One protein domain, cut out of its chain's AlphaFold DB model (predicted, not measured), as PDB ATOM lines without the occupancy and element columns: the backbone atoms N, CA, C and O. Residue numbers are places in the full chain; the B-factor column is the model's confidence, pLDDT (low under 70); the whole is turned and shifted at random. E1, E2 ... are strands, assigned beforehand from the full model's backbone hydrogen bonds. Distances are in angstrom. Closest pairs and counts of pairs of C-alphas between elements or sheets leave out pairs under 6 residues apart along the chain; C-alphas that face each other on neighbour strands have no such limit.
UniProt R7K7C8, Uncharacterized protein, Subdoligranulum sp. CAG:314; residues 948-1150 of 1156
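AT A GLANCE: This is residues 948 to 1150 of the 1156 residues of an uncharacterized protein of Subdoligranulum sp. CAG:314 (UniProt R7K7C8). What is the shape? Little of it is regular structure, but two lobes show: a loop-rich one around the mixed sheet E1, E4, E3, and a sandwich of two antiparallel sheets, E5 E13 E7 E11 E10 and E6 E12 E8 E9. How big is it? Its 203 residues, all strand by class with thirteen named strands, E1 to E13, holding 78, are compact (radius of gyration 18.4 A) and span 56 by 42 by 31 A.

HOW THE PARTS SIT: What pairs first? E1, residues 948 to 950, is parallel to E4, residues 1013 to 1021, with N 948 and O 1014 2.8 A apart. And in the sandwich? E7, residues 1062 to 1069, is antiparallel to E13, residues 1138 to 1149, with N 1065 and O 1146 2.8 A apart.

IN THESE COORDINATES: Where does E1 begin? At C-alpha 948 (-2.217, -75.143, 74.952). Where does E13 end? At C-alpha 1149 (30.038, -51.838, 90.457), 34.2 A from its first.

THE WHOLE: Any cut? The printed part has no cut. Where is confidence low? In 94 residues, among them 1070 to 1105.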
ATOM      1  N   ASN A 948      -2.435 -75.514  76.338       91.62
ATOM      2  CA  ASN A 948      -2.217 -75.143  74.952       91.62
ATOM      3  C   ASN A 948      -2.128 -73.618  74.808       91.62
ATOM      4  O   ASN A 948      -2.905 -72.890  75.426       91.62
ATOM      5  N   PHE A 949      -1.203 -73.152  73.974       90.62
ATOM      6  CA  PHE A 949      -0.902 -71.737  73.785       90.62
ATOM      7  C   PHE A 949      -1.097 -71.356  72.318       90.62
ATOM      8  O   PHE A 949      -0.238 -71.592  71.473       90.62
ATOM      9  N   GLU A 950      -2.235 -70.744  72.015       92.50
ATOM     10  CA  GLU A 950      -2.563 -70.258  70.679       92.50
ATOM     11  C   GLU A 950      -1.940 -68.879  70.467       92.50
ATOM     12  O   GLU A 950      -2.405 -67.864  70.994       92.50
ATOM     13  N   SER A 951      -0.848 -68.833  69.703       87.62
ATOM     14  CA  SER A 951      -0.032 -67.626  69.560       87.62
ATOM     15  C   SER A 951      -0.688 -66.516  68.738       87.62
ATOM     16  O   SER A 951      -0.136 -65.424  68.704       87.62
ATOM     17  N   ASN A 952      -1.825 -66.739  68.067       88.75
ATOM     18  CA  ASN A 952      -2.614 -65.690  67.399       88.75
ATOM     19  C   ASN A 952      -1.785 -64.683  66.561       88.75
ATOM     20  O   ASN A 952      -1.975 -63.466  66.621       88.75
ATOM     21  N   GLY A 953      -0.848 -65.200  65.756       80.81
ATOM     22  CA  GLY A 953       0.038 -64.404  64.892       80.81
ATOM     23  C   GLY A 953       1.410 -64.074  65.492       80.81
ATOM     24  O   GLY A 953       2.229 -63.438  64.825       80.81
ATOM     25  N   GLY A 954       1.682 -64.521  66.717       83.06
ATOM     26  CA  GLY A 954       3.013 -64.547  67.311       83.06
ATOM     27  C   GLY A 954       3.805 -65.825  67.006       83.06
ATOM     28  O   GLY A 954       3.291 -66.769  66.399       83.06
ATOM     29  N   THR A 955       5.058 -65.879  67.451       86.19
ATOM     30  CA  THR A 955       5.910 -67.076  67.399       86.19
ATOM     31  C   THR A 955       5.266 -68.248  68.141       86.19
ATOM     32  O   THR A 955       4.708 -68.055  69.224       86.19
ATOM     33  N   GLU A 956       5.340 -69.452  67.569       85.38
ATOM     34  CA  GLU A 956       4.761 -70.665  68.163       85.38
ATOM     35  C   GLU A 956       5.318 -70.946  69.563       85.38
ATOM     36  O   GLU A 956       6.496 -70.716  69.847       85.38
ATOM     37  N   VAL A 957       4.446 -71.468  70.422       85.06
ATOM     38  CA  VAL A 957       4.738 -71.824  71.807       85.06
ATOM     39  C   VAL A 957       4.302 -73.268  72.028       85.06
ATOM     40  O   VAL A 957       3.180 -73.639  71.693       85.06
ATOM     41  N   GLU A 958       5.187 -74.091  72.587       85.69
ATOM     42  CA  GLU A 958       4.881 -75.498  72.847       85.69
ATOM     43  C   GLU A 958       3.854 -75.653  73.975       85.69
ATOM     44  O   GLU A 958       3.922 -74.973  75.003       85.69
ATOM     45  N   SER A 959       2.910 -76.583  73.802       86.50
ATOM     46  CA  SER A 959       1.964 -76.942  74.858       86.50
ATOM     47  C   SER A 959       2.692 -77.592  76.038       86.50
ATOM     48  O   SER A 959       3.591 -78.419  75.860       86.50
ATOM     49  N   VAL A 960       2.253 -77.283  77.254       82.75
ATOM     50  CA  VAL A 960       2.867 -77.778  78.490       82.75
ATOM     51  C   VAL A 960       1.927 -78.771  79.169       82.75
ATOM     52  O   VAL A 960       0.762 -78.471  79.415       82.75
ATOM     53  N   GLN A 961       2.435 -79.960  79.497       81.69
ATOM     54  CA  GLN A 961       1.742 -80.893  80.390       81.69
ATOM     55  C   GLN A 961       2.055 -80.508  81.830       81.69
ATOM     56  O   GLN A 961       3.188 -80.684  82.282       81.69
ATOM     57  N   SER A 962       1.069 -79.969  82.538       71.00
ATOM     58  CA  SER A 962       1.227 -79.573  83.936       71.00
ATOM     59  C   SER A 962      -0.117 -79.568  84.657       71.00
ATOM     60  O   SER A 962      -1.176 -79.568  84.034       71.00
ATOM     61  N   TYR A 963      -0.089 -79.568  85.985       67.12
ATOM     62  CA  TYR A 963      -1.278 -79.303  86.801       67.12
ATOM     63  C   TYR A 963      -1.598 -77.802  86.812       67.12
ATOM     64  O   TYR A 963      -2.756 -77.391  86.835       67.12
ATOM     65  N   ASP A 964      -0.560 -76.986  86.700       63.53
ATOM     66  CA  ASP A 964      -0.590 -75.544  86.837       63.53
ATOM     67  C   ASP A 964       0.565 -74.884  86.064       63.53
ATOM     68  O   ASP A 964       1.598 -75.499  85.781       63.53
ATOM     69  N   LEU A 965       0.394 -73.622  85.678       65.56
ATOM     70  CA  LEU A 965       1.406 -72.854  84.959       65.56
ATOM     71  C   LEU A 965       2.140 -71.910  85.907       65.56
ATOM     72  O   LEU A 965       1.671 -70.817  86.206       65.56
ATOM     73  N   TRP A 966       3.340 -72.309  86.320       56.81
ATOM     74  CA  TRP A 966       4.274 -71.464  87.081       56.81
ATOM     75  C   TRP A 966       4.938 -70.364  86.255       56.81
ATOM     76  O   TRP A 966       5.577 -69.462  86.787       56.81
ATOM     77  N   SER A 967       4.822 -70.456  84.936       61.62
ATOM     78  CA  SER A 967       5.323 -69.449  84.019       61.62
ATOM     79  C   SER A 967       4.428 -69.422  82.797       61.62
ATOM     80  O   SER A 967       4.008 -70.474  82.307       61.62
ATOM     81  N   LEU A 968       4.145 -68.216  82.320       67.88
ATOM     82  CA  LEU A 968       3.494 -68.019  81.040       67.88
ATOM     83  C   LEU A 968       4.583 -67.801  79.984       67.88
ATOM     84  O   LEU A 968       5.415 -66.909  80.152       67.88
ATOM     85  N   PRO A 969       4.604 -68.595  78.908       69.56
ATOM     86  CA  PRO A 969       5.587 -68.441  77.846       69.56
ATOM     87  C   PRO A 969       5.393 -67.111  77.114       69.56
ATOM     88  O   PRO A 969       4.272 -66.705  76.837       69.56
ATOM     89  N   TYR A 970       6.471 -66.420  76.764       69.81
ATOM     90  CA  TYR A 970       6.387 -65.228  75.920       69.81
ATOM     91  C   TYR A 970       6.316 -65.598  74.428       69.81
ATOM     92  O   TYR A 970       6.901 -66.593  73.998       69.81
ATOM     93  N   THR A 971       5.625 -64.779  73.632       71.06
ATOM     94  CA  THR A 971       5.556 -64.904  72.169       71.06
ATOM     95  C   THR A 971       5.733 -63.536  71.505       71.06
ATOM     96  O   THR A 971       5.206 -62.530  71.982       71.06
ATOM     97  N   GLU A 972       6.505 -63.476  70.416       76.94
ATOM     98  CA  GLU A 972       6.759 -62.243  69.657       76.94
ATOM     99  C   GLU A 972       5.886 -62.173  68.414       76.94
ATOM    100  O   GLU A 972       5.663 -63.187  67.762       76.94
ATOM    101  N   TRP A 973       5.433 -60.976  68.042       82.69
ATOM    102  CA  TRP A 973       4.659 -60.792  66.818       82.69
ATOM    103  C   TRP A 973       5.463 -61.246  65.590       82.69
ATOM    104  O   TRP A 973       6.556 -60.740  65.338       82.69
ATOM    105  N   ALA A 974       4.908 -62.181  64.813       83.12
ATOM    106  CA  ALA A 974       5.550 -62.761  63.631       83.12
ATOM    107  C   ALA A 974       4.923 -62.284  62.301       83.12
ATOM    108  O   ALA A 974       5.317 -62.746  61.228       83.12
ATOM    109  N   GLY A 975       3.937 -61.380  62.356       79.12
ATOM    110  CA  GLY A 975       3.264 -60.807  61.186       79.12
ATOM    111  C   GLY A 975       3.930 -59.542  60.624       79.12
ATOM    112  O   GLY A 975       4.950 -59.070  61.120       79.12
ATOM    113  N   GLU A 976       3.336 -58.958  59.577       75.44
ATOM    114  CA  GLU A 976       3.776 -57.663  59.033       75.44
ATOM    115  C   GLU A 976       3.354 -56.498  59.954       75.44
ATOM    116  O   GLU A 976       2.238 -56.485  60.475       75.44
ATOM    117  N   GLY A 977       4.237 -55.507  60.140       75.50
ATOM    118  CA  GLY A 977       4.044 -54.374  61.062       75.50
ATOM    119  C   GLY A 977       4.596 -54.630  62.471       75.50
ATOM    120  O   GLY A 977       4.844 -55.771  62.844       75.50
ATOM    121  N   GLU A 978       4.828 -53.572  63.251       74.62
ATOM    122  CA  GLU A 978       5.285 -53.696  64.643       74.62
ATOM    123  C   GLU A 978       4.062 -53.804  65.568       74.62
ATOM    124  O   GLU A 978       3.201 -52.924  65.557       74.62
ATOM    125  N   ARG A 979       3.959 -54.898  66.332       76.62
ATOM    126  CA  ARG A 979       2.918 -55.104  67.348       76.62
ATOM    127  C   ARG A 979       3.515 -55.687  68.620       76.62
ATOM    128  O   ARG A 979       4.484 -56.442  68.568       76.62
ATOM    129  N   PHE A 980       2.892 -55.378  69.749       73.31
ATOM    130  CA  PHE A 980       3.360 -55.755  71.080       73.31
ATOM    131  C   PHE A 980       2.434 -56.787  71.700       73.31
ATOM    132  O   PHE A 980       1.210 -56.656  71.607       73.31
ATOM    133  N   PHE A 981       3.028 -57.809  72.314       74.81
ATOM    134  CA  PHE A 981       2.312 -58.850  73.038       74.81
ATOM    135  C   PHE A 981       1.589 -58.251  74.251       74.81
ATOM    136  O   PHE A 981       2.195 -57.576  75.079       74.81
ATOM    137  N   GLN A 982       0.286 -58.491  74.341       71.31
ATOM    138  CA  GLN A 982      -0.618 -57.931  75.349       71.31
ATOM    139  C   GLN A 982      -0.971 -58.951  76.448       71.31
ATOM    140  O   GLN A 982      -1.750 -58.638  77.344       71.31
ATOM    141  N   GLY A 983      -0.415 -60.166  76.398       75.62
ATOM    142  CA  GLY A 983      -0.672 -61.249  77.354       75.62
ATOM    143  C   GLY A 983      -1.480 -62.416  76.780       75.62
ATOM    144  O   GLY A 983      -1.903 -62.397  75.622       75.62
ATOM    145  N   TRP A 984      -1.675 -63.428  77.628       83.38
ATOM    146  CA  TRP A 984      -2.496 -64.611  77.363       83.38
ATOM    147  C   TRP A 984      -3.906 -64.433  77.912       83.38
ATOM    148  O   TRP A 984      -4.088 -63.811  78.956       83.38
ATOM    149  N   PHE A 985      -4.893 -64.991  77.225       87.62
ATOM    150  CA  PHE A 985      -6.309 -64.798  77.511       87.62
ATOM    151  C   PHE A 985      -7.085 -66.117  77.423       87.62
ATOM    152  O   PHE A 985      -6.682 -67.020  76.695       87.62
ATOM    153  N   THR A 986      -8.195 -66.250  78.152       89.31
ATOM    154  CA  THR A 986      -8.965 -67.509  78.227       89.31
ATOM    155  C   THR A 986      -9.912 -67.747  77.049       89.31
ATOM    156  O   THR A 986     -10.472 -68.839  76.929       89.31
ATOM    157  N   LYS A 987     -10.085 -66.763  76.157       90.50
ATOM    158  CA  LYS A 987     -10.851 -66.903  74.910       90.50
ATOM    159  C   LYS A 987     -10.123 -66.299  73.714       90.50
ATOM    160  O   LYS A 987      -9.322 -65.373  73.852       90.50
ATOM    161  N   ASP A 988     -10.468 -66.797  72.531       88.88
ATOM    162  CA  ASP A 988     -10.030 -66.216  71.268       88.88
ATOM    163  C   ASP A 988     -10.904 -65.017  70.886       88.88
ATOM    164  O   ASP A 988     -11.932 -65.162  70.229       88.88
ATOM    165  N   GLY A 989     -10.474 -63.819  71.274       83.00
ATOM    166  CA  GLY A 989     -11.151 -62.577  70.903       83.00
ATOM    167  C   GLY A 989     -10.755 -62.043  69.522       83.00
ATOM    168  O   GLY A 989     -11.070 -60.891  69.210       83.00
ATOM    169  N   SER A 990     -10.038 -62.815  68.691       82.00
ATOM    170  CA  SER A 990      -9.539 -62.350  67.386       82.00
ATOM    171  C   SER A 990     -10.647 -62.074  66.359       82.00
ATOM    172  O   SER A 990     -10.437 -61.299  65.422       82.00
ATOM    173  N   VAL A 991     -11.832 -62.671  66.542       78.75
ATOM    174  CA  VAL A 991     -12.973 -62.556  65.618       78.75
ATOM    175  C   VAL A 991     -14.073 -61.631  66.149       78.75
ATOM    176  O   VAL A 991     -14.629 -60.850  65.374       78.75
ATOM    177  N   ASP A 992     -14.404 -61.708  67.439       82.94
ATOM    178  CA  ASP A 992     -15.550 -61.013  68.048       82.94
ATOM    179  C   ASP A 992     -15.167 -59.927  69.071       82.94
ATOM    180  O   ASP A 992     -16.017 -59.121  69.457       82.94
ATOM    181  N   GLY A 993     -13.891 -59.859  69.463       82.81
ATOM    182  CA  GLY A 993     -13.373 -58.929  70.462       82.81
ATOM    183  C   GLY A 993     -13.549 -59.369  71.921       82.81
ATOM    184  O   GLY A 993     -13.061 -58.652  72.797       82.81
ATOM    185  N   ASP A 994     -14.191 -60.512  72.207       86.38
ATOM    186  CA  ASP A 994     -14.312 -61.064  73.565       86.38
ATOM    187  C   ASP A 994     -13.116 -61.968  73.882       86.38
ATOM    188  O   ASP A 994     -13.093 -63.163  73.595       86.38
ATOM    189  N   TRP A 995     -12.106 -61.383  74.515       82.50
ATOM    190  CA  TRP A 995     -10.903 -62.104  74.925       82.50
ATOM    191  C   TRP A 995     -11.086 -62.908  76.223       82.50
ATOM    192  O   TRP A 995     -10.186 -63.640  76.621       82.50
ATOM    193  N   GLY A 996     -12.236 -62.835  76.898       83.94
ATOM    194  CA  GLY A 996     -12.385 -63.443  78.219       83.94
ATOM    195  C   GLY A 996     -11.422 -62.844  79.252       83.94
ATOM    196  O   GLY A 996     -11.093 -61.657  79.212       83.94
ATOM    197  N   GLU A 997     -10.981 -63.666  80.201       78.19
ATOM    198  CA  GLU A 997     -10.079 -63.249  81.279       78.19
ATOM    199  C   GLU A 997      -8.627 -63.233  80.797       78.19
ATOM    200  O   GLU A 997      -8.157 -64.184  80.169       78.19
ATOM    201  N   ARG A 998      -7.897 -62.160  81.118       75.62
ATOM    202  CA  ARG A 998      -6.442 -62.125  80.954       75.62
ATOM    203  C   ARG A 998      -5.814 -63.015  82.017       75.62
ATOM    204  O   ARG A 998      -6.110 -62.863  83.197       75.62
ATOM    205  N   VAL A 999      -4.913 -63.893  81.609       68.81
ATOM    206  CA  VAL A 999      -4.154 -64.740  82.522       68.81
ATOM    207  C   VAL A 999      -2.958 -63.960  83.057       68.81
ATOM    208  O   VAL A 999      -2.063 -63.578  82.298       68.81
ATOM    209  N   PHE A1000      -2.954 -63.722  84.365       58.94
ATOM    210  CA  PHE A1000      -1.849 -63.145  85.125       58.94
ATOM    211  C   PHE A1000      -1.654 -63.944  86.425       58.94
ATOM    212  O   PHE A1000      -2.607 -64.527  86.936       58.94
ATOM    213  N   GLY A1001      -0.420 -63.990  86.936       54.09
ATOM    214  CA  GLY A1001      -0.069 -64.716  88.162       54.09
ATOM    215  C   GLY A1001       0.438 -66.147  87.938       54.09
ATOM    216  O   GLY A1001       0.094 -66.813  86.961       54.09
ATOM    217  N   ALA A1002       1.296 -66.602  88.853       51.88
ATOM    218  CA  ALA A1002       1.854 -67.947  88.892       51.88
ATOM    219  C   ALA A1002       1.721 -68.520  90.318       51.88
ATOM    220  O   ALA A1002       2.075 -67.821  91.268       51.88
ATOM    221  N   PRO A1003       1.274 -69.776  90.479       58.09
ATOM    222  CA  PRO A1003       0.843 -70.678  89.415       58.09
ATOM    223  C   PRO A1003      -0.585 -70.389  88.905       58.09
ATOM    224  O   PRO A1003      -1.514 -70.246  89.693       58.09
ATOM    225  N   TYR A1004      -0.785 -70.351  87.583       68.06
ATOM    226  CA  TYR A1004      -2.121 -70.270  86.978       68.06
ATOM    227  C   TYR A1004      -2.746 -71.662  86.831       68.06
ATOM    228  O   TYR A1004      -2.145 -72.550  86.223       68.06
ATOM    229  N   VAL A1005      -3.975 -71.830  87.326       67.00
ATOM    230  CA  VAL A1005      -4.767 -73.054  87.146       67.00
ATOM    231  C   VAL A1005      -5.973 -72.748  86.267       67.00
ATOM    232  O   VAL A1005      -6.921 -72.089  86.692       67.00
ATOM    233  N   GLY A1006      -5.930 -73.207  85.019       68.69
ATOM    234  CA  GLY A1006      -7.016 -72.976  84.072       68.69
ATOM    235  C   GLY A1006      -8.150 -73.987  84.212       68.69
ATOM    236  O   GLY A1006      -7.942 -75.137  84.600       68.69
ATOM    237  N   LYS A1007      -9.367 -73.585  83.839       70.50
ATOM    238  CA  LYS A1007     -10.501 -74.508  83.734       70.50
ATOM    239  C   LYS A1007     -10.343 -75.360  82.476       70.50
ATOM    240  O   LYS A1007     -10.609 -74.887  81.374       70.50
ATOM    241  N   ALA A1008      -9.896 -76.599  82.649       69.75
ATOM    242  CA  ALA A1008      -9.776 -77.536  81.544       69.75
ATOM    243  C   ALA A1008     -11.150 -77.889  80.955       69.75
ATOM    244  O   ALA A1008     -12.159 -77.954  81.662       69.75
ATOM    245  N   ASP A1009     -11.182 -78.121  79.648       74.00
ATOM    246  CA  ASP A1009     -12.350 -78.667  78.970       74.00
ATOM    247  C   ASP A1009     -12.572 -80.156  79.318       74.00
ATOM    248  O   ASP A1009     -11.827 -80.773  80.084       74.00
ATOM    249  N   SER A1010     -13.600 -80.774  78.728       70.62
ATOM    250  CA  SER A1010     -13.908 -82.199  78.932       70.62
ATOM    251  C   SER A1010     -12.798 -83.165  78.477       70.62
ATOM    252  O   SER A1010     -12.931 -84.371  78.680       70.62
ATOM    253  N   LEU A1011     -11.748 -82.666  77.816       75.31
ATOM    254  CA  LEU A1011     -10.588 -83.425  77.346       75.31
ATOM    255  C   LEU A1011      -9.337 -83.176  78.206       75.31
ATOM    256  O   LEU A1011      -8.284 -83.742  77.909       75.31
ATOM    257  N   GLY A1012      -9.434 -82.365  79.264       71.56
ATOM    258  CA  GLY A1012      -8.295 -82.021  80.113       71.56
ATOM    259  C   GLY A1012      -7.375 -80.961  79.495       71.56
ATOM    260  O   GLY A1012      -6.201 -80.897  79.864       71.56
ATOM    261  N   VAL A1013      -7.870 -80.151  78.551       83.62
ATOM    262  CA  VAL A1013      -7.094 -79.105  77.869       83.62
ATOM    263  C   VAL A1013      -7.512 -77.716  78.355       83.62
ATOM    264  O   VAL A1013      -8.690 -77.365  78.340       83.62
ATOM    265  N   VAL A1014      -6.533 -76.904  78.748       85.81
ATOM    266  CA  VAL A1014      -6.674 -75.462  78.985       85.81
ATOM    267  C   VAL A1014      -6.062 -74.750  77.786       85.81
ATOM    268  O   VAL A1014      -4.872 -74.906  77.542       85.81
ATOM    269  N   THR A1015      -6.839 -73.967  77.037       91.06
ATOM    270  CA  THR A1015      -6.306 -73.206  75.892       91.06
ATOM    271  C   THR A1015      -6.237 -71.725  76.219       91.06
ATOM    272  O   THR A1015      -7.243 -71.136  76.611       91.06
ATOM    273  N   LEU A1016      -5.055 -71.140  76.045       91.00
ATOM    274  CA  LEU A1016      -4.789 -69.722  76.236       91.00
ATOM    275  C   LEU A1016      -4.425 -69.065  74.907       91.00
ATOM    276  O   LEU A1016      -3.666 -69.626  74.124       91.00
ATOM    277  N   TYR A1017      -4.928 -67.856  74.682       92.44
ATOM    278  CA  TYR A1017      -4.817 -67.137  73.417       92.44
ATOM    279  C   TYR A1017      -3.985 -65.871  73.585       92.44
ATOM    280  O   TYR A1017      -4.257 -65.042  74.457       92.44
ATOM    281  N   ALA A1018      -2.959 -65.713  72.757       87.12
ATOM    282  CA  ALA A1018      -2.148 -64.508  72.724       87.12
ATOM    283  C   ALA A1018      -2.938 -63.344  72.113       87.12
ATOM    284  O   ALA A1018      -3.699 -63.508  71.155       87.12
ATOM    285  N   ARG A1019      -2.713 -62.136  72.626       87.00
ATOM    286  CA  ARG A1019      -3.248 -60.901  72.041       87.00
ATOM    287  C   ARG A1019      -2.108 -59.966  71.650       87.00
ATOM    288  O   ARG A1019      -1.149 -59.822  72.399       87.00
ATOM    289  N   PHE A1020      -2.229 -59.295  70.503       81.88
ATOM    290  CA  PHE A1020      -1.251 -58.317  70.004       81.88
ATOM    291  C   PHE A1020      -1.921 -56.980  69.658       81.88
ATOM    292  O   PHE A1020      -3.036 -56.969  69.134       81.88
ATOM    293  N   GLY A1021      -1.238 -55.864  69.929       76.81
ATOM    294  CA  GLY A1021      -1.718 -54.494  69.675       76.81
ATOM    295  C   GLY A1021      -0.631 -53.572  69.110       76.81
ATOM    296  O   GLY A1021       0.544 -53.928  69.144       76.81
ATOM    297  N   GLU A1022      -1.018 -52.416  68.563       68.88
ATOM    298  CA  GLU A1022      -0.103 -51.456  67.907       68.88
ATOM    299  C   GLU A1022       0.538 -50.455  68.886       68.88
ATOM    300  O   GLU A1022       1.571 -49.866  68.576       68.88
ATOM    301  N   ASP A1023      -0.023 -50.302  70.085       57.88
ATOM    302  CA  ASP A1023       0.424 -49.328  71.080       57.88
ATOM    303  C   ASP A1023       1.462 -49.921  72.058       57.88
ATOM    304  O   ASP A1023       1.259 -50.997  72.632       57.88
ATOM    305  N   ARG A1024       2.570 -49.190  72.283       58.34
ATOM    306  CA  ARG A1024       3.395 -49.293  73.507       58.34
ATOM    307  C   ARG A1024       2.917 -48.190  74.456       58.34
ATOM    308  O   ARG A1024       3.105 -47.019  74.148       58.34
ATOM    309  N   TYR A1025       2.268 -48.535  75.561       51.97
ATOM    310  CA  TYR A1025       1.633 -47.541  76.442       51.97
ATOM    311  C   TYR A1025       2.654 -46.849  77.379       51.97
ATOM    312  O   TYR A1025       3.614 -47.486  77.799       51.97
ATOM    313  N   GLU A1026       2.472 -45.561  77.711       48.34
ATOM    314  CA  GLU A1026       3.472 -44.734  78.437       48.34
ATOM    315  C   GLU A1026       2.964 -44.039  79.728       48.34
ATOM    316  O   GLU A1026       3.768 -43.407  80.409       48.34
ATOM    317  N   ASP A1027       1.684 -44.135  80.112       44.56
ATOM    318  CA  ASP A1027       1.064 -43.212  81.090       44.56
ATOM    319  C   ASP A1027       0.363 -43.847  82.310       44.56
ATOM    320  O   ASP A1027      -0.269 -43.135  83.088       44.56
ATOM    321  N   GLY A1028       0.501 -45.155  82.540       49.88
ATOM    322  CA  GLY A1028       0.074 -45.776  83.803       49.88
ATOM    323  C   GLY A1028      -1.436 -45.879  84.051       49.88
ATOM    324  O   GLY A1028      -1.830 -46.270  85.147       49.88
ATOM    325  N   SER A1029      -2.284 -45.628  83.050       41.81
ATOM    326  CA  SER A1029      -3.671 -46.118  83.044       41.81
ATOM    327  C   SER A1029      -3.774 -47.356  82.147       41.81
ATOM    328  O   SER A1029      -3.736 -47.221  80.929       41.81
ATOM    329  N   ASP A1030      -3.827 -48.544  82.760       42.75
ATOM    330  CA  ASP A1030      -4.114 -49.878  82.194       42.75
ATOM    331  C   ASP A1030      -3.838 -50.076  80.671       42.75
ATOM    332  O   ASP A1030      -4.702 -49.795  79.846       42.75
ATOM    333  N   VAL A1031      -2.736 -50.648  80.156       43.06
ATOM    334  CA  VAL A1031      -1.634 -51.445  80.726       43.06
ATOM    335  C   VAL A1031      -0.448 -51.472  79.719       43.06
ATOM    336  O   VAL A1031      -0.548 -52.163  78.701       43.06
ATOM    337  N   PRO A1032       0.703 -50.809  79.966       47.38
ATOM    338  CA  PRO A1032       1.986 -51.134  79.327       47.38
ATOM    339  C   PRO A1032       2.514 -52.497  79.801       47.38
ATOM    340  O   PRO A1032       2.368 -52.833  80.971       47.38
ATOM    341  N   PHE A1033       3.193 -53.268  78.940       55.16
ATOM    342  CA  PHE A1033       3.900 -54.481  79.390       55.16
ATOM    343  C   PHE A1033       5.115 -54.161  80.281       55.16
ATOM    344  O   PHE A1033       5.484 -55.024  81.063       55.16
ATOM    345  N   ALA A1034       5.716 -52.960  80.190       59.78
ATOM    346  CA  ALA A1034       6.741 -52.454  81.113       59.78
ATOM    347  C   ALA A1034       7.116 -50.971  80.869       59.78
ATOM    348  O   ALA A1034       7.085 -50.510  79.730       59.78
ATOM    349  N   PHE A1035       7.534 -50.235  81.906       68.31
ATOM    350  CA  PHE A1035       8.064 -48.865  81.823       68.31
ATOM    351  C   PHE A1035       9.583 -48.828  81.619       68.31
ATOM    352  O   PHE A1035      10.327 -49.371  82.429       68.31
ATOM    353  N   VAL A1036      10.078 -48.113  80.605       76.19
ATOM    354  CA  VAL A1036      11.531 -47.975  80.394       76.19
ATOM    355  C   VAL A1036      12.164 -47.107  81.488       76.19
ATOM    356  O   VAL A1036      11.896 -45.897  81.574       76.19
ATOM    357  N   VAL A1037      13.048 -47.717  82.276       78.44
ATOM    358  CA  VAL A1037      13.869 -47.067  83.307       78.44
ATOM    359  C   VAL A1037      15.335 -47.027  82.878       78.44
ATOM    360  O   VAL A1037      15.773 -47.784  82.013       78.44
ATOM    361  N   SER A1038      16.106 -46.096  83.434       84.12
ATOM    362  CA  SER A1038      17.524 -45.916  83.109       84.12
ATOM    363  C   SER A1038      18.268 -45.240  84.263       84.12
ATOM    364  O   SER A1038      17.695 -44.998  85.326       84.12
ATOM    365  N   GLU A1039      19.533 -44.880  84.040       81.06
ATOM    366  CA  GLU A1039      20.327 -44.085  84.989       81.06
ATOM    367  C   GLU A1039      19.849 -42.634  85.164       81.06
ATOM    368  O   GLU A1039      20.383 -41.892  85.985       81.06
ATOM    369  N   THR A1040      18.826 -42.205  84.419       84.50
ATOM    370  CA  THR A1040      18.190 -40.892  84.600       84.50
ATOM    371  C   THR A1040      16.895 -41.033  85.391       84.50
ATOM    372  O   THR A1040      16.043 -41.844  85.030       84.50
ATOM    373  N   THR A1041      16.708 -40.205  86.421       84.38
ATOM    374  CA  THR A1041      15.467 -40.177  87.208       84.38
ATOM    375  C   THR A1041      14.252 -39.850  86.341       84.38
ATOM    376  O   THR A1041      14.253 -38.860  85.603       84.38
ATOM    377  N   ARG A1042      13.196 -40.658  86.458       79.69
ATOM    378  CA  ARG A1042      11.897 -40.453  85.804       79.69
ATOM    379  C   ARG A1042      10.771 -40.443  86.836       79.69
ATOM    380  O   ARG A1042      10.834 -41.168  87.818       79.69
ATOM    381  N   LYS A1043       9.736 -39.645  86.577       79.44
ATOM    382  CA  LYS A1043       8.472 -39.635  87.328       79.44
ATOM    383  C   LYS A1043       7.436 -40.457  86.573       79.44
ATOM    384  O   LYS A1043       7.278 -40.237  85.372       79.44
ATOM    385  N   LEU A1044       6.769 -41.385  87.251       71.38
ATOM    386  CA  LEU A1044       5.719 -42.236  86.686       71.38
ATOM    387  C   LEU A1044       4.501 -42.223  87.612       71.38
ATOM    388  O   LEU A1044       4.657 -42.332  88.823       71.38
ATOM    389  N   THR A1045       3.297 -42.123  87.055       70.25
ATOM    390  CA  THR A1045       2.050 -42.298  87.812       70.25
ATOM    391  C   THR A1045       1.630 -43.764  87.738       70.25
ATOM    392  O   THR A1045       1.500 -44.290  86.638       70.25
ATOM    393  N   LEU A1046       1.456 -44.434  88.880       66.56
ATOM    394  CA  LEU A1046       1.156 -45.870  88.952       66.56
ATOM    395  C   LEU A1046      -0.105 -46.147  89.764       66.56
ATOM    396  O   LEU A1046      -0.454 -45.358  90.644       66.56
ATOM    397  N   ASN A1047      -0.741 -47.292  89.486       63.69
ATOM    398  CA  ASN A1047      -1.847 -47.811  90.278       63.69
ATOM    399  C   ASN A1047      -1.339 -48.746  91.393       63.69
ATOM    400  O   ASN A1047      -0.800 -49.816  91.095       63.69
ATOM    401  N   ALA A1048      -1.543 -48.361  92.655       58.38
ATOM    402  CA  ALA A1048      -1.067 -49.063  93.851       58.38
ATOM    403  C   ALA A1048      -1.739 -50.430  94.103       58.38
ATOM    404  O   ALA A1048      -1.386 -51.109  95.060       58.38
ATOM    405  N   TRP A1049      -2.682 -50.857  93.258       58.81
ATOM    406  CA  TRP A1049      -3.367 -52.156  93.372       58.81
ATOM    407  C   TRP A1049      -2.993 -53.142  92.256       58.81
ATOM    408  O   TRP A1049      -3.713 -54.107  92.009       58.81
ATOM    409  N   THR A1050      -1.906 -52.883  91.518       58.28
ATOM    410  CA  THR A1050      -1.523 -53.689  90.345       58.28
ATOM    411  C   THR A1050      -0.042 -54.052  90.329       58.28
ATOM    412  O   THR A1050       0.802 -53.310  90.823       58.28
ATOM    413  N   THR A1051       0.306 -55.177  89.699       63.22
ATOM    414  CA  THR A1051       1.703 -55.491  89.374       63.22
ATOM    415  C   THR A1051       2.217 -54.546  88.285       63.22
ATOM    416  O   THR A1051       1.684 -54.514  87.175       63.22
ATOM    417  N   THR A1052       3.289 -53.811  88.576       65.50
ATOM    418  CA  THR A1052       3.954 -52.911  87.624       65.50
ATOM    419  C   THR A1052       5.221 -53.550  87.074       65.50
ATOM    420  O   THR A1052       5.997 -54.137  87.821       65.50
ATOM    421  N   PHE A1053       5.462 -53.393  85.773       67.50
ATOM    422  CA  PHE A1053       6.650 -53.897  85.087       67.50
ATOM    423  C   PHE A1053       7.541 -52.741  84.606       67.50
ATOM    424  O   PHE A1053       7.038 -51.681  84.243       67.50
ATOM    425  N   PHE A1054       8.854 -52.946  84.534       74.50
ATOM    426  CA  PHE A1054       9.865 -51.987  84.090       74.50
ATOM    427  C   PHE A1054      10.851 -52.648  83.127       74.50
ATOM    428  O   PHE A1054      11.253 -53.782  83.338       74.50
ATOM    429  N   GLU A1055      11.247 -51.955  82.067       78.94
ATOM    430  CA  GLU A1055      12.217 -52.421  81.077       78.94
ATOM    431  C   GLU A1055      13.552 -51.707  81.310       78.94
ATOM    432  O   GLU A1055      13.595 -50.478  81.420       78.94
ATOM    433  N   PHE A1056      14.644 -52.468  81.374       82.69
ATOM    434  CA  PHE A1056      15.989 -51.933  81.552       82.69
ATOM    435  C   PHE A1056      17.006 -52.656  80.662       82.69
ATOM    436  O   PHE A1056      17.111 -53.883  80.678       82.69
ATOM    437  N   THR A1057      17.801 -51.884  79.918       85.75
ATOM    438  CA  THR A1057      18.942 -52.382  79.139       85.75
ATOM    439  C   THR A1057      20.212 -51.691  79.643       85.75
ATOM    440  O   THR A1057      20.370 -50.489  79.418       85.75
ATOM    441  N   PRO A1058      21.136 -52.398  80.316       85.50
ATOM    442  CA  PRO A1058      22.359 -51.798  80.823       85.50
ATOM    443  C   PRO A1058      23.365 -51.540  79.693       85.50
ATOM    444  O   PRO A1058      23.489 -52.313  78.737       85.50
ATOM    445  N   GLU A1059      24.182 -50.501  79.848       85.56
ATOM    446  CA  GLU A1059      25.316 -50.244  78.948       85.56
ATOM    447  C   GLU A1059      26.569 -51.055  79.326       85.56
ATOM    448  O   GLU A1059      27.523 -51.132  78.549       85.56
ATOM    449  N   ARG A1060      26.595 -51.636  80.535       84.75
ATOM    450  CA  ARG A1060      27.775 -52.276  81.144       84.75
ATOM    451  C   ARG A1060      27.368 -53.497  81.963       84.75
ATOM    452  O   ARG A1060      26.291 -53.496  82.553       84.75
ATOM    453  N   ASP A1061      28.246 -54.488  82.058       83.75
ATOM    454  CA  ASP A1061      28.066 -55.611  82.982       83.75
ATOM    455  C   ASP A1061      28.189 -55.113  84.432       83.75
ATOM    456  O   ASP A1061      29.056 -54.284  84.736       83.75
ATOM    457  N   GLY A1062      27.347 -55.600  85.341       81.06
ATOM    458  CA  GLY A1062      27.442 -55.208  86.748       81.06
ATOM    459  C   GLY A1062      26.169 -55.390  87.560       81.06
ATOM    460  O   GLY A1062      25.137 -55.835  87.055       81.06
ATOM    461  N   LEU A1063      26.271 -55.003  88.832       82.12
ATOM    462  CA  LEU A1063      25.136 -54.876  89.742       82.12
ATOM    463  C   LEU A1063      24.493 -53.498  89.563       82.12
ATOM    464  O   LEU A1063      25.182 -52.472  89.614       82.12
ATOM    465  N   TYR A1064      23.175 -53.480  89.407       83.44
ATOM    466  CA  TYR A1064      22.372 -52.267  89.331       83.44
ATOM    467  C   TYR A1064      21.377 -52.215  90.493       83.44
ATOM    468  O   TYR A1064      20.922 -53.247  90.990       83.44
ATOM    469  N   LEU A1065      21.063 -50.999  90.936       82.06
ATOM    470  CA  LEU A1065      20.129 -50.721  92.019       82.06
ATOM    471  C   LEU A1065      19.029 -49.794  91.514       82.06
ATOM    472  O   LEU A1065      19.294 -48.644  91.181       82.06
ATOM    473  N   MET A1066      17.792 -50.266  91.469       83.00
ATOM    474  CA  MET A1066      16.647 -49.422  91.168       83.00
ATOM    475  C   MET A1066      16.127 -48.769  92.446       83.00
ATOM    476  O   MET A1066      15.740 -49.446  93.394       83.00
ATOM    477  N   LYS A1067      16.137 -47.442  92.458       83.00
ATOM    478  CA  LYS A1067      15.633 -46.582  93.520       83.00
ATOM    479  C   LYS A1067      14.202 -46.147  93.206       83.00
ATOM    480  O   LYS A1067      13.946 -45.645  92.108       83.00
ATOM    481  N   MET A1068      13.320 -46.291  94.192       78.50
ATOM    482  CA  MET A1068      11.909 -45.900  94.155       78.50
ATOM    483  C   MET A1068      11.605 -44.991  95.349       78.50
ATOM    484  O   MET A1068      11.862 -45.380  96.486       78.50
ATOM    485  N   ASN A1069      11.094 -43.784  95.104       74.56
ATOM    486  CA  ASN A1069      10.673 -42.865  96.168       74.56
ATOM    487  C   ASN A1069       9.145 -42.878  96.306       74.56
ATOM    488  O   ASN A1069       8.444 -42.587  95.332       74.56
ATOM    489  N   PHE A1070       8.653 -43.202  97.503       67.31
ATOM    490  CA  PHE A1070       7.241 -43.173  97.864       67.31
ATOM    491  C   PHE A1070       7.030 -41.977  98.801       67.31
ATOM    492  O   PHE A1070       7.461 -42.014  99.952       67.31
ATOM    493  N   ASP A1071       6.400 -40.899  98.329       57.66
ATOM    494  CA  ASP A1071       6.051 -39.759  99.189       57.66
ATOM    495  C   ASP A1071       5.056 -40.230 100.284       57.66
ATOM    496  O   ASP A1071       3.846 -40.222 100.082       57.66
ATOM    497  N   HIS A1072       5.582 -40.640 101.449       53.81
ATOM    498  CA  HIS A1072       4.878 -40.978 102.701       53.81
ATOM    499  C   HIS A1072       4.064 -42.290 102.793       53.81
ATOM    500  O   HIS A1072       3.190 -42.383 103.657       53.81
ATOM    501  N   VAL A1073       4.355 -43.338 102.009       52.56
ATOM    502  CA  VAL A1073       3.601 -44.612 102.096       52.56
ATOM    503  C   VAL A1073       4.528 -45.829 102.074       52.56
ATOM    504  O   VAL A1073       5.289 -46.010 101.128       52.56
ATOM    505  N   ALA A1074       4.442 -46.684 103.099       51.62
ATOM    506  CA  ALA A1074       5.065 -48.007 103.107       51.62
ATOM    507  C   ALA A1074       3.985 -49.092 102.983       51.62
ATOM    508  O   ALA A1074       2.933 -48.986 103.615       51.62
ATOM    509  N   TYR A1075       4.280 -50.138 102.208       56.69
ATOM    510  CA  TYR A1075       3.421 -51.300 101.967       56.69
ATOM    511  C   TYR A1075       4.122 -52.571 102.468       56.69
ATOM    512  O   TYR A1075       5.320 -52.750 102.235       56.69
ATOM    513  N   SER A1076       3.402 -53.446 103.177       47.06
ATOM    514  CA  SER A1076       3.916 -54.753 103.616       47.06
ATOM    515  C   SER A1076       3.564 -55.837 102.600       47.06
ATOM    516  O   SER A1076       2.437 -55.868 102.115       47.06
ATOM    517  N   ASP A1077       4.532 -56.718 102.336       52.88
ATOM    518  CA  ASP A1077       4.483 -57.892 101.449       52.88
ATOM    519  C   ASP A1077       4.326 -57.607  99.945       52.88
ATOM    520  O   ASP A1077       3.345 -57.962  99.304       52.88
ATOM    521  N   SER A1078       5.366 -57.006  99.363       55.75
ATOM    522  CA  SER A1078       5.516 -56.813  97.916       55.75
ATOM    523  C   SER A1078       6.388 -57.893  97.258       55.75
ATOM    524  O   SER A1078       7.530 -58.107  97.683       55.75
ATOM    525  N   GLY A1079       5.896 -58.521  96.186       56.41
ATOM    526  CA  GLY A1079       6.665 -59.429  95.328       56.41
ATOM    527  C   GLY A1079       7.540 -58.685  94.307       56.41
ATOM    528  O   GLY A1079       7.120 -57.681  93.737       56.41
ATOM    529  N   PHE A1080       8.757 -59.181  94.058       61.66
ATOM    530  CA  PHE A1080       9.710 -58.625  93.084       61.66
ATOM    531  C   PHE A1080      10.401 -59.736  92.280       61.66
ATOM    532  O   PHE A1080      10.781 -60.762  92.849       61.66
ATOM    533  N   GLY A1081      10.643 -59.511  90.984       61.88
ATOM    534  CA  GLY A1081      11.441 -60.416  90.154       61.88
ATOM    535  C   GLY A1081      11.953 -59.789  88.856       61.88
ATOM    536  O   GLY A1081      11.526 -58.702  88.461       61.88
ATOM    537  N   THR A1082      12.878 -60.483  88.183       62.66
ATOM    538  CA  THR A1082      13.393 -60.089  86.863       62.66
ATOM    539  C   THR A1082      13.191 -61.198  85.831       62.66
ATOM    540  O   THR A1082      13.344 -62.387  86.111       62.66
ATOM    541  N   PHE A1083      12.831 -60.811  84.614       62.06
ATOM    542  CA  PHE A1083      12.656 -61.677  83.457       62.06
ATOM    543  C   PHE A1083      13.697 -61.315  82.399       62.06
ATOM    544  O   PHE A1083      13.789 -60.168  81.950       62.06
ATOM    545  N   ASP A1084      14.494 -62.309  82.017       64.19
ATOM    546  CA  ASP A1084      15.490 -62.181  80.961       64.19
ATOM    547  C   ASP A1084      14.841 -62.527  79.615       64.19
ATOM    548  O   ASP A1084      14.463 -63.673  79.347       64.19
ATOM    549  N   LYS A1085      14.735 -61.513  78.748       58.75
ATOM    550  CA  LYS A1085      14.149 -61.657  77.412       58.75
ATOM    551  C   LYS A1085      14.934 -62.639  76.534       58.75
ATOM    552  O   LYS A1085      14.342 -63.313  75.694       58.75
ATOM    553  N   ALA A1086      16.256 -62.707  76.682       59.75
ATOM    554  CA  ALA A1086      17.108 -63.510  75.811       59.75
ATOM    555  C   ALA A1086      17.011 -65.009  76.118       59.75
ATOM    556  O   ALA A1086      17.136 -65.831  75.208       59.75
ATOM    557  N   THR A1087      16.794 -65.367  77.382       59.94
ATOM    558  CA  THR A1087      16.667 -66.765  77.823       59.94
ATOM    559  C   THR A1087      15.221 -67.203  78.019       59.94
ATOM    560  O   THR A1087      14.981 -68.401  78.154       59.94
ATOM    561  N   ASN A1088      14.263 -66.269  77.993       54.53
ATOM    562  CA  ASN A1088      12.847 -66.513  78.270       54.53
ATOM    563  C   ASN A1088      12.627 -67.130  79.667       54.53
ATOM    564  O   ASN A1088      11.769 -67.991  79.854       54.53
ATOM    565  N   THR A1089      13.443 -66.720  80.645       53.84
ATOM    566  CA  THR A1089      13.413 -67.246  82.017       53.84
ATOM    567  C   THR A1089      13.152 -66.144  83.031       53.84
ATOM    568  O   THR A1089      13.775 -65.081  82.990       53.84
ATOM    569  N   VAL A1090      12.270 -66.430  83.990       56.00
ATOM    570  CA  VAL A1090      12.124 -65.637  85.216       56.00
ATOM    571  C   VAL A1090      13.233 -66.055  86.181       56.00
ATOM    572  O   VAL A1090      13.352 -67.235  86.511       56.00
ATOM    573  N   ASN A1091      14.053 -65.103  86.621       56.03
ATOM    574  CA  ASN A1091      15.116 -65.343  87.593       56.03
ATOM    575  C   ASN A1091      14.622 -64.956  88.996       56.03
ATOM    576  O   ASN A1091      14.193 -63.827  89.230       56.03
ATOM    577  N   GLY A1092      14.678 -65.909  89.930       53.19
ATOM    578  CA  GLY A1092      14.331 -65.694  91.336       53.19
ATOM    579  C   GLY A1092      15.497 -65.133  92.163       53.19
ATOM    580  O   GLY A1092      16.616 -65.622  92.059       53.19
ATOM    581  N   PHE A1093      15.174 -64.126  92.979       51.25
ATOM    582  CA  PHE A1093      15.843 -63.553  94.163       51.25
ATOM    583  C   PHE A1093      17.382 -63.571  94.283       51.25
ATOM    584  O   PHE A1093      17.980 -64.585  94.638       51.25
ATOM    585  N   TRP A1094      17.975 -62.369  94.249       46.44
ATOM    586  CA  TRP A1094      19.163 -62.022  95.046       46.44
ATOM    587  C   TRP A1094      18.893 -60.699  95.792       46.44
ATOM    588  O   TRP A1094      18.488 -59.710  95.191       46.44
ATOM    589  N   TYR A1095      19.009 -60.717  97.123       50.72
ATOM    590  CA  TYR A1095      18.437 -59.728  98.054       50.72
ATOM    591  C   TYR A1095      19.232 -58.412  98.186       50.72
ATOM    592  O   TYR A1095      20.434 -58.456  98.435       50.72
ATOM    593  N   THR A1096      18.536 -57.264  98.224       48.62
ATOM    594  CA  THR A1096      18.351 -56.443  99.446       48.62
ATOM    595  C   THR A1096      17.243 -55.403  99.213       48.62
ATOM    596  O   THR A1096      17.314 -54.650  98.247       48.62
ATOM    597  N   THR A1097      16.216 -55.366 100.067       55.38
ATOM    598  CA  THR A1097      15.324 -54.205 100.214       55.38
ATOM    599  C   THR A1097      15.853 -53.399 101.388       55.38
ATOM    600  O   THR A1097      15.721 -53.817 102.540       55.38
ATOM    601  N   VAL A1098      16.510 -52.278 101.112       54.09
ATOM    602  CA  VAL A1098      16.922 -51.341 102.161       54.09
ATOM    603  C   VAL A1098      15.962 -50.170 102.104       54.09
ATOM    604  O   VAL A1098      15.714 -49.628 101.032       54.09
ATOM    605  N   TYR A1099      15.412 -49.820 103.253       60.06
ATOM    606  CA  TYR A1099      14.684 -48.580 103.441       60.06
ATOM    607  C   TYR A1099      15.659 -47.525 103.963       60.06
ATOM    608  O   TYR A1099      16.602 -47.858 104.687       60.06
ATOM    609  N   ASP A1100      15.469 -46.260 103.590       61.53
ATOM    610  CA  ASP A1100      16.180 -45.180 104.277       61.53
ATOM    611  C   ASP A1100      15.719 -45.055 105.747       61.53
ATOM    612  O   ASP A1100      14.777 -45.716 106.181       61.53
ATOM    613  N   GLU A1101      16.389 -44.213 106.542       56.97
ATOM    614  CA  GLU A1101      16.116 -44.049 107.985       56.97
ATOM    615  C   GLU A1101      14.659 -43.642 108.298       56.97
ATOM    616  O   GLU A1101      14.212 -43.785 109.436       56.97
ATOM    617  N   ASN A1102      13.918 -43.171 107.286       59.19
ATOM    618  CA  ASN A1102      12.536 -42.706 107.374       59.19
ATOM    619  C   ASN A1102      11.534 -43.596 106.606       59.19
ATOM    620  O   ASN A1102      10.369 -43.222 106.524       59.19
ATOM    621  N   TRP A1103      11.963 -44.741 106.060       59.31
ATOM    622  CA  TRP A1103      11.139 -45.684 105.284       59.31
ATOM    623  C   TRP A1103      10.465 -45.127 104.014       59.31
ATOM    624  O   TRP A1103       9.509 -45.720 103.523       59.31
ATOM    625  N   ASN A1104      10.987 -44.043 103.427       63.97
ATOM    626  CA  ASN A1104      10.372 -43.386 102.256       63.97
ATOM    627  C   ASN A1104      10.937 -43.859 100.906       63.97
ATOM    628  O   ASN A1104      10.352 -43.614  99.852       63.97
ATOM    629  N   VAL A1105      12.097 -44.518 100.911       67.31
ATOM    630  CA  VAL A1105      12.798 -44.923  99.686       67.31
ATOM    631  C   VAL A1105      13.067 -46.418  99.704       67.31
ATOM    632  O   VAL A1105      13.687 -46.912 100.644       67.31
ATOM    633  N   LEU A1106      12.664 -47.110  98.638       71.62
ATOM    634  CA  LEU A1106      12.957 -48.520  98.395       71.62
ATOM    635  C   LEU A1106      14.076 -48.669  97.364       71.62
ATOM    636  O   LEU A1106      14.075 -48.024  96.314       71.62
ATOM    637  N   TYR A1107      15.011 -49.570  97.659       73.19
ATOM    638  CA  TYR A1107      16.072 -49.976  96.745       73.19
ATOM    639  C   TYR A1107      15.907 -51.447  96.344       73.19
ATOM    640  O   TYR A1107      15.751 -52.304  97.212       73.19
ATOM    641  N   LEU A1108      15.968 -51.732  95.040       73.44
ATOM    642  CA  LEU A1108      15.847 -53.068  94.447       73.44
ATOM    643  C   LEU A1108      17.115 -53.405  93.652       73.44
ATOM    644  O   LEU A1108      17.410 -52.761  92.647       73.44
ATOM    645  N   GLY A1109      17.888 -54.395  94.106       72.81
ATOM    646  CA  GLY A1109      19.142 -54.811  93.463       72.81
ATOM    647  C   GLY A1109      18.957 -55.950  92.458       72.81
ATOM    648  O   GLY A1109      18.240 -56.907  92.743       72.81
ATOM    649  N   PHE A1110      19.617 -55.878  91.301       73.50
ATOM    650  CA  PHE A1110      19.618 -56.950  90.300       73.50
ATOM    651  C   PHE A1110      20.875 -56.917  89.411       73.50
ATOM    652  O   PHE A1110      21.489 -55.872  89.186       73.50
ATOM    653  N   GLU A1111      21.278 -58.086  88.913       77.38
ATOM    654  CA  GLU A1111      22.447 -58.243  88.042       77.38
ATOM    655  C   GLU A1111      22.065 -58.121  86.568       77.38
ATOM    656  O   GLU A1111      21.056 -58.683  86.132       77.38
ATOM    657  N   CYS A1112      22.891 -57.427  85.780       74.44
ATOM    658  CA  CYS A1112      22.658 -57.303  84.346       74.44
ATOM    659  C   CYS A1112      23.935 -57.440  83.511       74.44
ATOM    660  O   CYS A1112      25.032 -57.065  83.936       74.44
ATOM    661  N   LYS A1113      23.768 -57.921  82.273       80.31
ATOM    662  CA  LYS A1113      24.801 -57.928  81.226       80.31
ATOM    663  C   LYS A1113      24.545 -56.848  80.183       80.31
ATOM    664  O   LYS A1113      23.414 -56.677  79.728       80.31
ATOM    665  N   ALA A1114      25.608 -56.167  79.767       82.50
ATOM    666  CA  ALA A1114      25.600 -55.103  78.774       82.50
ATOM    667  C   ALA A1114      24.846 -55.524  77.502       82.50
ATOM    668  O   ALA A1114      25.133 -56.559  76.895       82.50
ATOM    669  N   GLY A1115      23.888 -54.695  77.085       78.31
ATOM    670  CA  GLY A1115      23.099 -54.906  75.871       78.31
ATOM    671  C   GLY A1115      21.992 -55.966  75.966       78.31
ATOM    672  O   GLY A1115      21.295 -56.169  74.973       78.31
ATOM    673  N   GLN A1116      21.796 -56.627  77.114       79.56
ATOM    674  CA  GLN A1116      20.646 -57.514  77.349       79.56
ATOM    675  C   GLN A1116      19.473 -56.731  77.942       79.56
ATOM    676  O   GLN A1116      19.664 -55.886  78.804       79.56
ATOM    677  N   THR A1117      18.250 -56.982  77.479       76.06
ATOM    678  CA  THR A1117      17.061 -56.286  78.001       76.06
ATOM    679  C   THR A1117      16.393 -57.136  79.069       76.06
ATOM    680  O   THR A1117      16.036 -58.286  78.806       76.06
ATOM    681  N   TYR A1118      16.211 -56.550  80.248       72.44
ATOM    682  CA  TYR A1118      15.561 -57.161  81.400       72.44
ATOM    683  C   TYR A1118      14.204 -56.509  81.640       72.44
ATOM    684  O   TYR A1118      14.064 -55.294  81.498       72.44
ATOM    685  N   TYR A1119      13.232 -57.320  82.049       72.25
ATOM    686  CA  TYR A1119      11.944 -56.848  82.543       72.25
ATOM    687  C   TYR A1119      11.853 -57.097  84.044       72.25
ATOM    688  O   TYR A1119      11.942 -58.230  84.498       72.25
ATOM    689  N   ILE A1120      11.710 -56.040  84.820       72.62
ATOM    690  CA  ILE A1120      11.626 -56.043  86.277       72.62
ATOM    691  C   ILE A1120      10.156 -55.895  86.644       72.62
ATOM    692  O   ILE A1120       9.482 -55.080  86.028       72.62
ATOM    693  N   PHE A1121       9.634 -56.620  87.626       68.81
ATOM    694  CA  PHE A1121       8.258 -56.410  88.084       68.81
ATOM    695  C   PHE A1121       8.169 -56.243  89.597       68.81
ATOM    696  O   PHE A1121       9.003 -56.774  90.331       68.81
ATOM    697  N   TYR A1122       7.164 -55.487  90.037       69.38
ATOM    698  CA  TYR A1122       6.893 -55.171  91.436       69.38
ATOM    699  C   TYR A1122       5.385 -55.174  91.711       69.38
ATOM    700  O   TYR A1122       4.614 -54.594  90.942       69.38
ATOM    701  N   GLU A1123       4.966 -55.823  92.792       65.38
ATOM    702  CA  GLU A1123       3.568 -55.910  93.229       65.38
ATOM    703  C   GLU A1123       3.319 -55.018  94.453       65.38
ATOM    704  O   GLU A1123       4.025 -55.123  95.455       65.38
ATOM    705  N   PHE A1124       2.328 -54.129  94.355       61.94
ATOM    706  CA  PHE A1124       1.925 -53.212  95.426       61.94
ATOM    707  C   PHE A1124       0.793 -53.836  96.268       61.94
ATOM    708  O   PHE A1124      -0.067 -54.510  95.704       61.94
ATOM    709  N   SER A1125       0.794 -53.639  97.596       59.00
ATOM    710  CA  SER A1125      -0.198 -54.247  98.506       59.00
ATOM    711  C   SER A1125      -1.337 -53.299  98.910       59.00
ATOM    712  O   SER A1125      -1.244 -52.084  98.763       59.00
ATOM    713  N   GLU A1126      -2.441 -53.866  99.413       54.84
ATOM    714  CA  GLU A1126      -3.725 -53.171  99.619       54.84
ATOM    715  C   GLU A1126      -3.777 -52.230 100.840       54.84
ATOM    716  O   GLU A1126      -4.748 -51.484 100.991       54.84
ATOM    717  N   GLN A1127      -2.773 -52.246 101.729       52.75
ATOM    718  CA  GLN A1127      -2.886 -51.616 103.050       52.75
ATOM    719  C   GLN A1127      -1.645 -50.804 103.445       52.75
ATOM    720  O   GLN A1127      -0.518 -51.303 103.427       52.75
ATOM    721  N   ASN A1128      -1.864 -49.556 103.878       53.25
ATOM    722  CA  ASN A1128      -0.831 -48.757 104.532       53.25
ATOM    723  C   ASN A1128      -0.546 -49.343 105.926       53.25
ATOM    724  O   ASN A1128      -1.421 -49.357 106.798       53.25
ATOM    725  N   VAL A1129       0.687 -49.804 106.151       51.12
ATOM    726  CA  VAL A1129       1.073 -50.542 107.372       51.12
ATOM    727  C   VAL A1129       1.057 -49.665 108.638       51.12
ATOM    728  O   VAL A1129       1.066 -50.192 109.749       51.12
ATOM    729  N   TYR A1130       1.020 -48.331 108.502       49.25
ATOM    730  CA  TYR A1130       1.046 -47.393 109.633       49.25
ATOM    731  C   TYR A1130      -0.332 -46.857 110.038       49.25
ATOM    732  O   TYR A1130      -0.539 -46.574 111.218       49.25
ATOM    733  N   THR A1131      -1.261 -46.698 109.090       52.59
ATOM    734  CA  THR A1131      -2.578 -46.081 109.345       52.59
ATOM    735  C   THR A1131      -3.738 -47.070 109.265       52.59
ATOM    736  O   THR A1131      -4.802 -46.789 109.813       52.59
ATOM    737  N   GLY A1132      -3.559 -48.225 108.610       53.22
ATOM    738  CA  GLY A1132      -4.644 -49.172 108.335       53.22
ATOM    739  C   GLY A1132      -5.685 -48.652 107.333       53.22
ATOM    740  O   GLY A1132      -6.669 -49.342 107.075       53.22
ATOM    741  N   GLU A1133      -5.475 -47.458 106.770       51.81
ATOM    742  CA  GLU A1133      -6.354 -46.831 105.783       51.81
ATOM    743  C   GLU A1133      -6.006 -47.300 104.361       51.81
ATOM    744  O   GLU A1133      -4.837 -47.476 104.007       51.81
ATOM    745  N   ILE A1134      -7.041 -47.497 103.540       54.75
ATOM    746  CA  ILE A1134      -6.936 -47.797 102.107       54.75
ATOM    747  C   ILE A1134      -6.866 -46.448 101.377       54.75
ATOM    748  O   ILE A1134      -7.886 -45.771 101.237       54.75
ATOM    749  N   GLU A1135      -5.674 -46.021 100.955       56.28
ATOM    750  CA  GLU A1135      -5.481 -44.749 100.237       56.28
ATOM    751  C   GLU A1135      -5.445 -44.898  98.698       56.28
ATOM    752  O   GLU A1135      -5.466 -45.992  98.140       56.28
ATOM    753  N   VAL A1136      -5.501 -43.741  98.027       54.62
ATOM    754  CA  VAL A1136      -5.888 -43.480  96.626       54.62
ATOM    755  C   VAL A1136      -5.195 -44.390  95.587       54.62
ATOM    756  O   VAL A1136      -3.974 -44.501  95.609       54.62
ATOM    757  N   PRO A1137      -5.929 -44.942  94.592       56.62
ATOM    758  CA  PRO A1137      -5.377 -45.896  93.628       56.62
ATOM    759  C   PRO A1137      -4.228 -45.376  92.767       56.62
ATOM    760  O   PRO A1137      -3.361 -46.167  92.451       56.62
ATOM    761  N   LEU A1138      -4.189 -44.096  92.368       61.97
ATOM    762  CA  LEU A1138      -3.149 -43.550  91.477       61.97
ATOM    763  C   LEU A1138      -2.278 -42.492  92.166       61.97
ATOM    764  O   LEU A1138      -2.797 -41.465  92.605       61.97
ATOM    765  N   ALA A1139      -0.958 -42.694  92.159       64.50
ATOM    766  CA  ALA A1139       0.028 -41.753  92.701       64.50
ATOM    767  C   ALA A1139       1.282 -41.641  91.809       64.50
ATOM    768  O   ALA A1139       1.585 -42.545  91.033       64.50
ATOM    769  N   GLU A1140       1.991 -40.508  91.886       73.94
ATOM    770  CA  GLU A1140       3.248 -40.266  91.159       73.94
ATOM    771  C   GLU A1140       4.453 -40.709  91.997       73.94
ATOM    772  O   GLU A1140       4.572 -40.347  93.163       73.94
ATOM    773  N   TYR A1141       5.367 -41.451  91.376       74.50
ATOM    774  CA  TYR A1141       6.565 -42.013  91.994       74.50
ATOM    775  C   TYR A1141       7.811 -41.684  91.166       74.50
ATOM    776  O   TYR A1141       7.755 -41.597  89.935       74.50
ATOM    777  N   GLU A1142       8.958 -41.526  91.831       81.88
ATOM    778  CA  GLU A1142      10.252 -41.294  91.173       81.88
ATOM    779  C   GLU A1142      11.085 -42.579  91.090       81.88
ATOM    780  O   GLU A1142      11.294 -43.263  92.091       81.88
ATOM    781  N   PHE A1143      11.614 -42.860  89.896       81.88
ATOM    782  CA  PHE A1143      12.358 -44.067  89.544       81.88
ATOM    783  C   PHE A1143      13.726 -43.738  88.954       81.88
ATOM    784  O   PHE A1143      13.820 -42.935  88.026       81.88
ATOM    785  N   THR A1144      14.789 -44.375  89.448       87.19
ATOM    786  CA  THR A1144      16.156 -44.270  88.886       87.19
ATOM    787  C   THR A1144      16.883 -45.601  89.029       87.19
ATOM    788  O   THR A1144      16.719 -46.255  90.051       87.19
ATOM    789  N   VAL A1145      17.706 -45.999  88.060       86.69
ATOM    790  CA  VAL A1145      18.580 -47.180  88.176       86.69
ATOM    791  C   VAL A1145      20.032 -46.736  88.328       86.69
ATOM    792  O   VAL A1145      20.537 -45.986  87.512       86.69
ATOM    793  N   GLU A1146      20.743 -47.192  89.348       86.44
ATOM    794  CA  GLU A1146      22.111 -46.765  89.643       86.44
ATOM    795  C   GLU A1146      23.081 -47.945  89.539       86.44
ATOM    796  O   GLU A1146      22.887 -48.976  90.185       86.44
ATOM    797  N   TRP A1147      24.157 -47.801  88.762       87.12
ATOM    798  CA  TRP A1147      25.220 -48.808  88.691       87.12
ATOM    799  C   TRP A1147      26.074 -48.806  89.966       87.12
ATOM    800  O   TRP A1147      26.626 -47.773  90.346       87.12
ATOM    801  N   GLN A1148      26.219 -49.971  90.603       82.25
ATOM    802  CA  GLN A1148      26.902 -50.112  91.898       82.25
ATOM    803  C   GLN A1148      28.317 -50.703  91.798       82.25
ATOM    804  O   GLN A1148      29.082 -50.630  92.761       82.25
ATOM    805  N   GLY A1149      28.703 -51.270  90.652       79.62
ATOM    806  CA  GLY A1149      30.038 -51.838  90.457       79.62
ATOM    807  C   GLY A1149      30.077 -53.080  89.569       79.62
ATOM    808  O   GLY A1149      29.048 -53.619  89.157       79.62
ATOM    809  N   GLU A1150      31.297 -53.543  89.284       72.56
ATOM    810  CA  GLU A1150      31.545 -54.823  88.611       72.56
ATOM    811  C   GLU A1150      31.162 -56.002  89.519       72.56
ATOM    812  O   GLU A1150      31.325 -55.939  90.738       72.56
TER     813      GLU A1150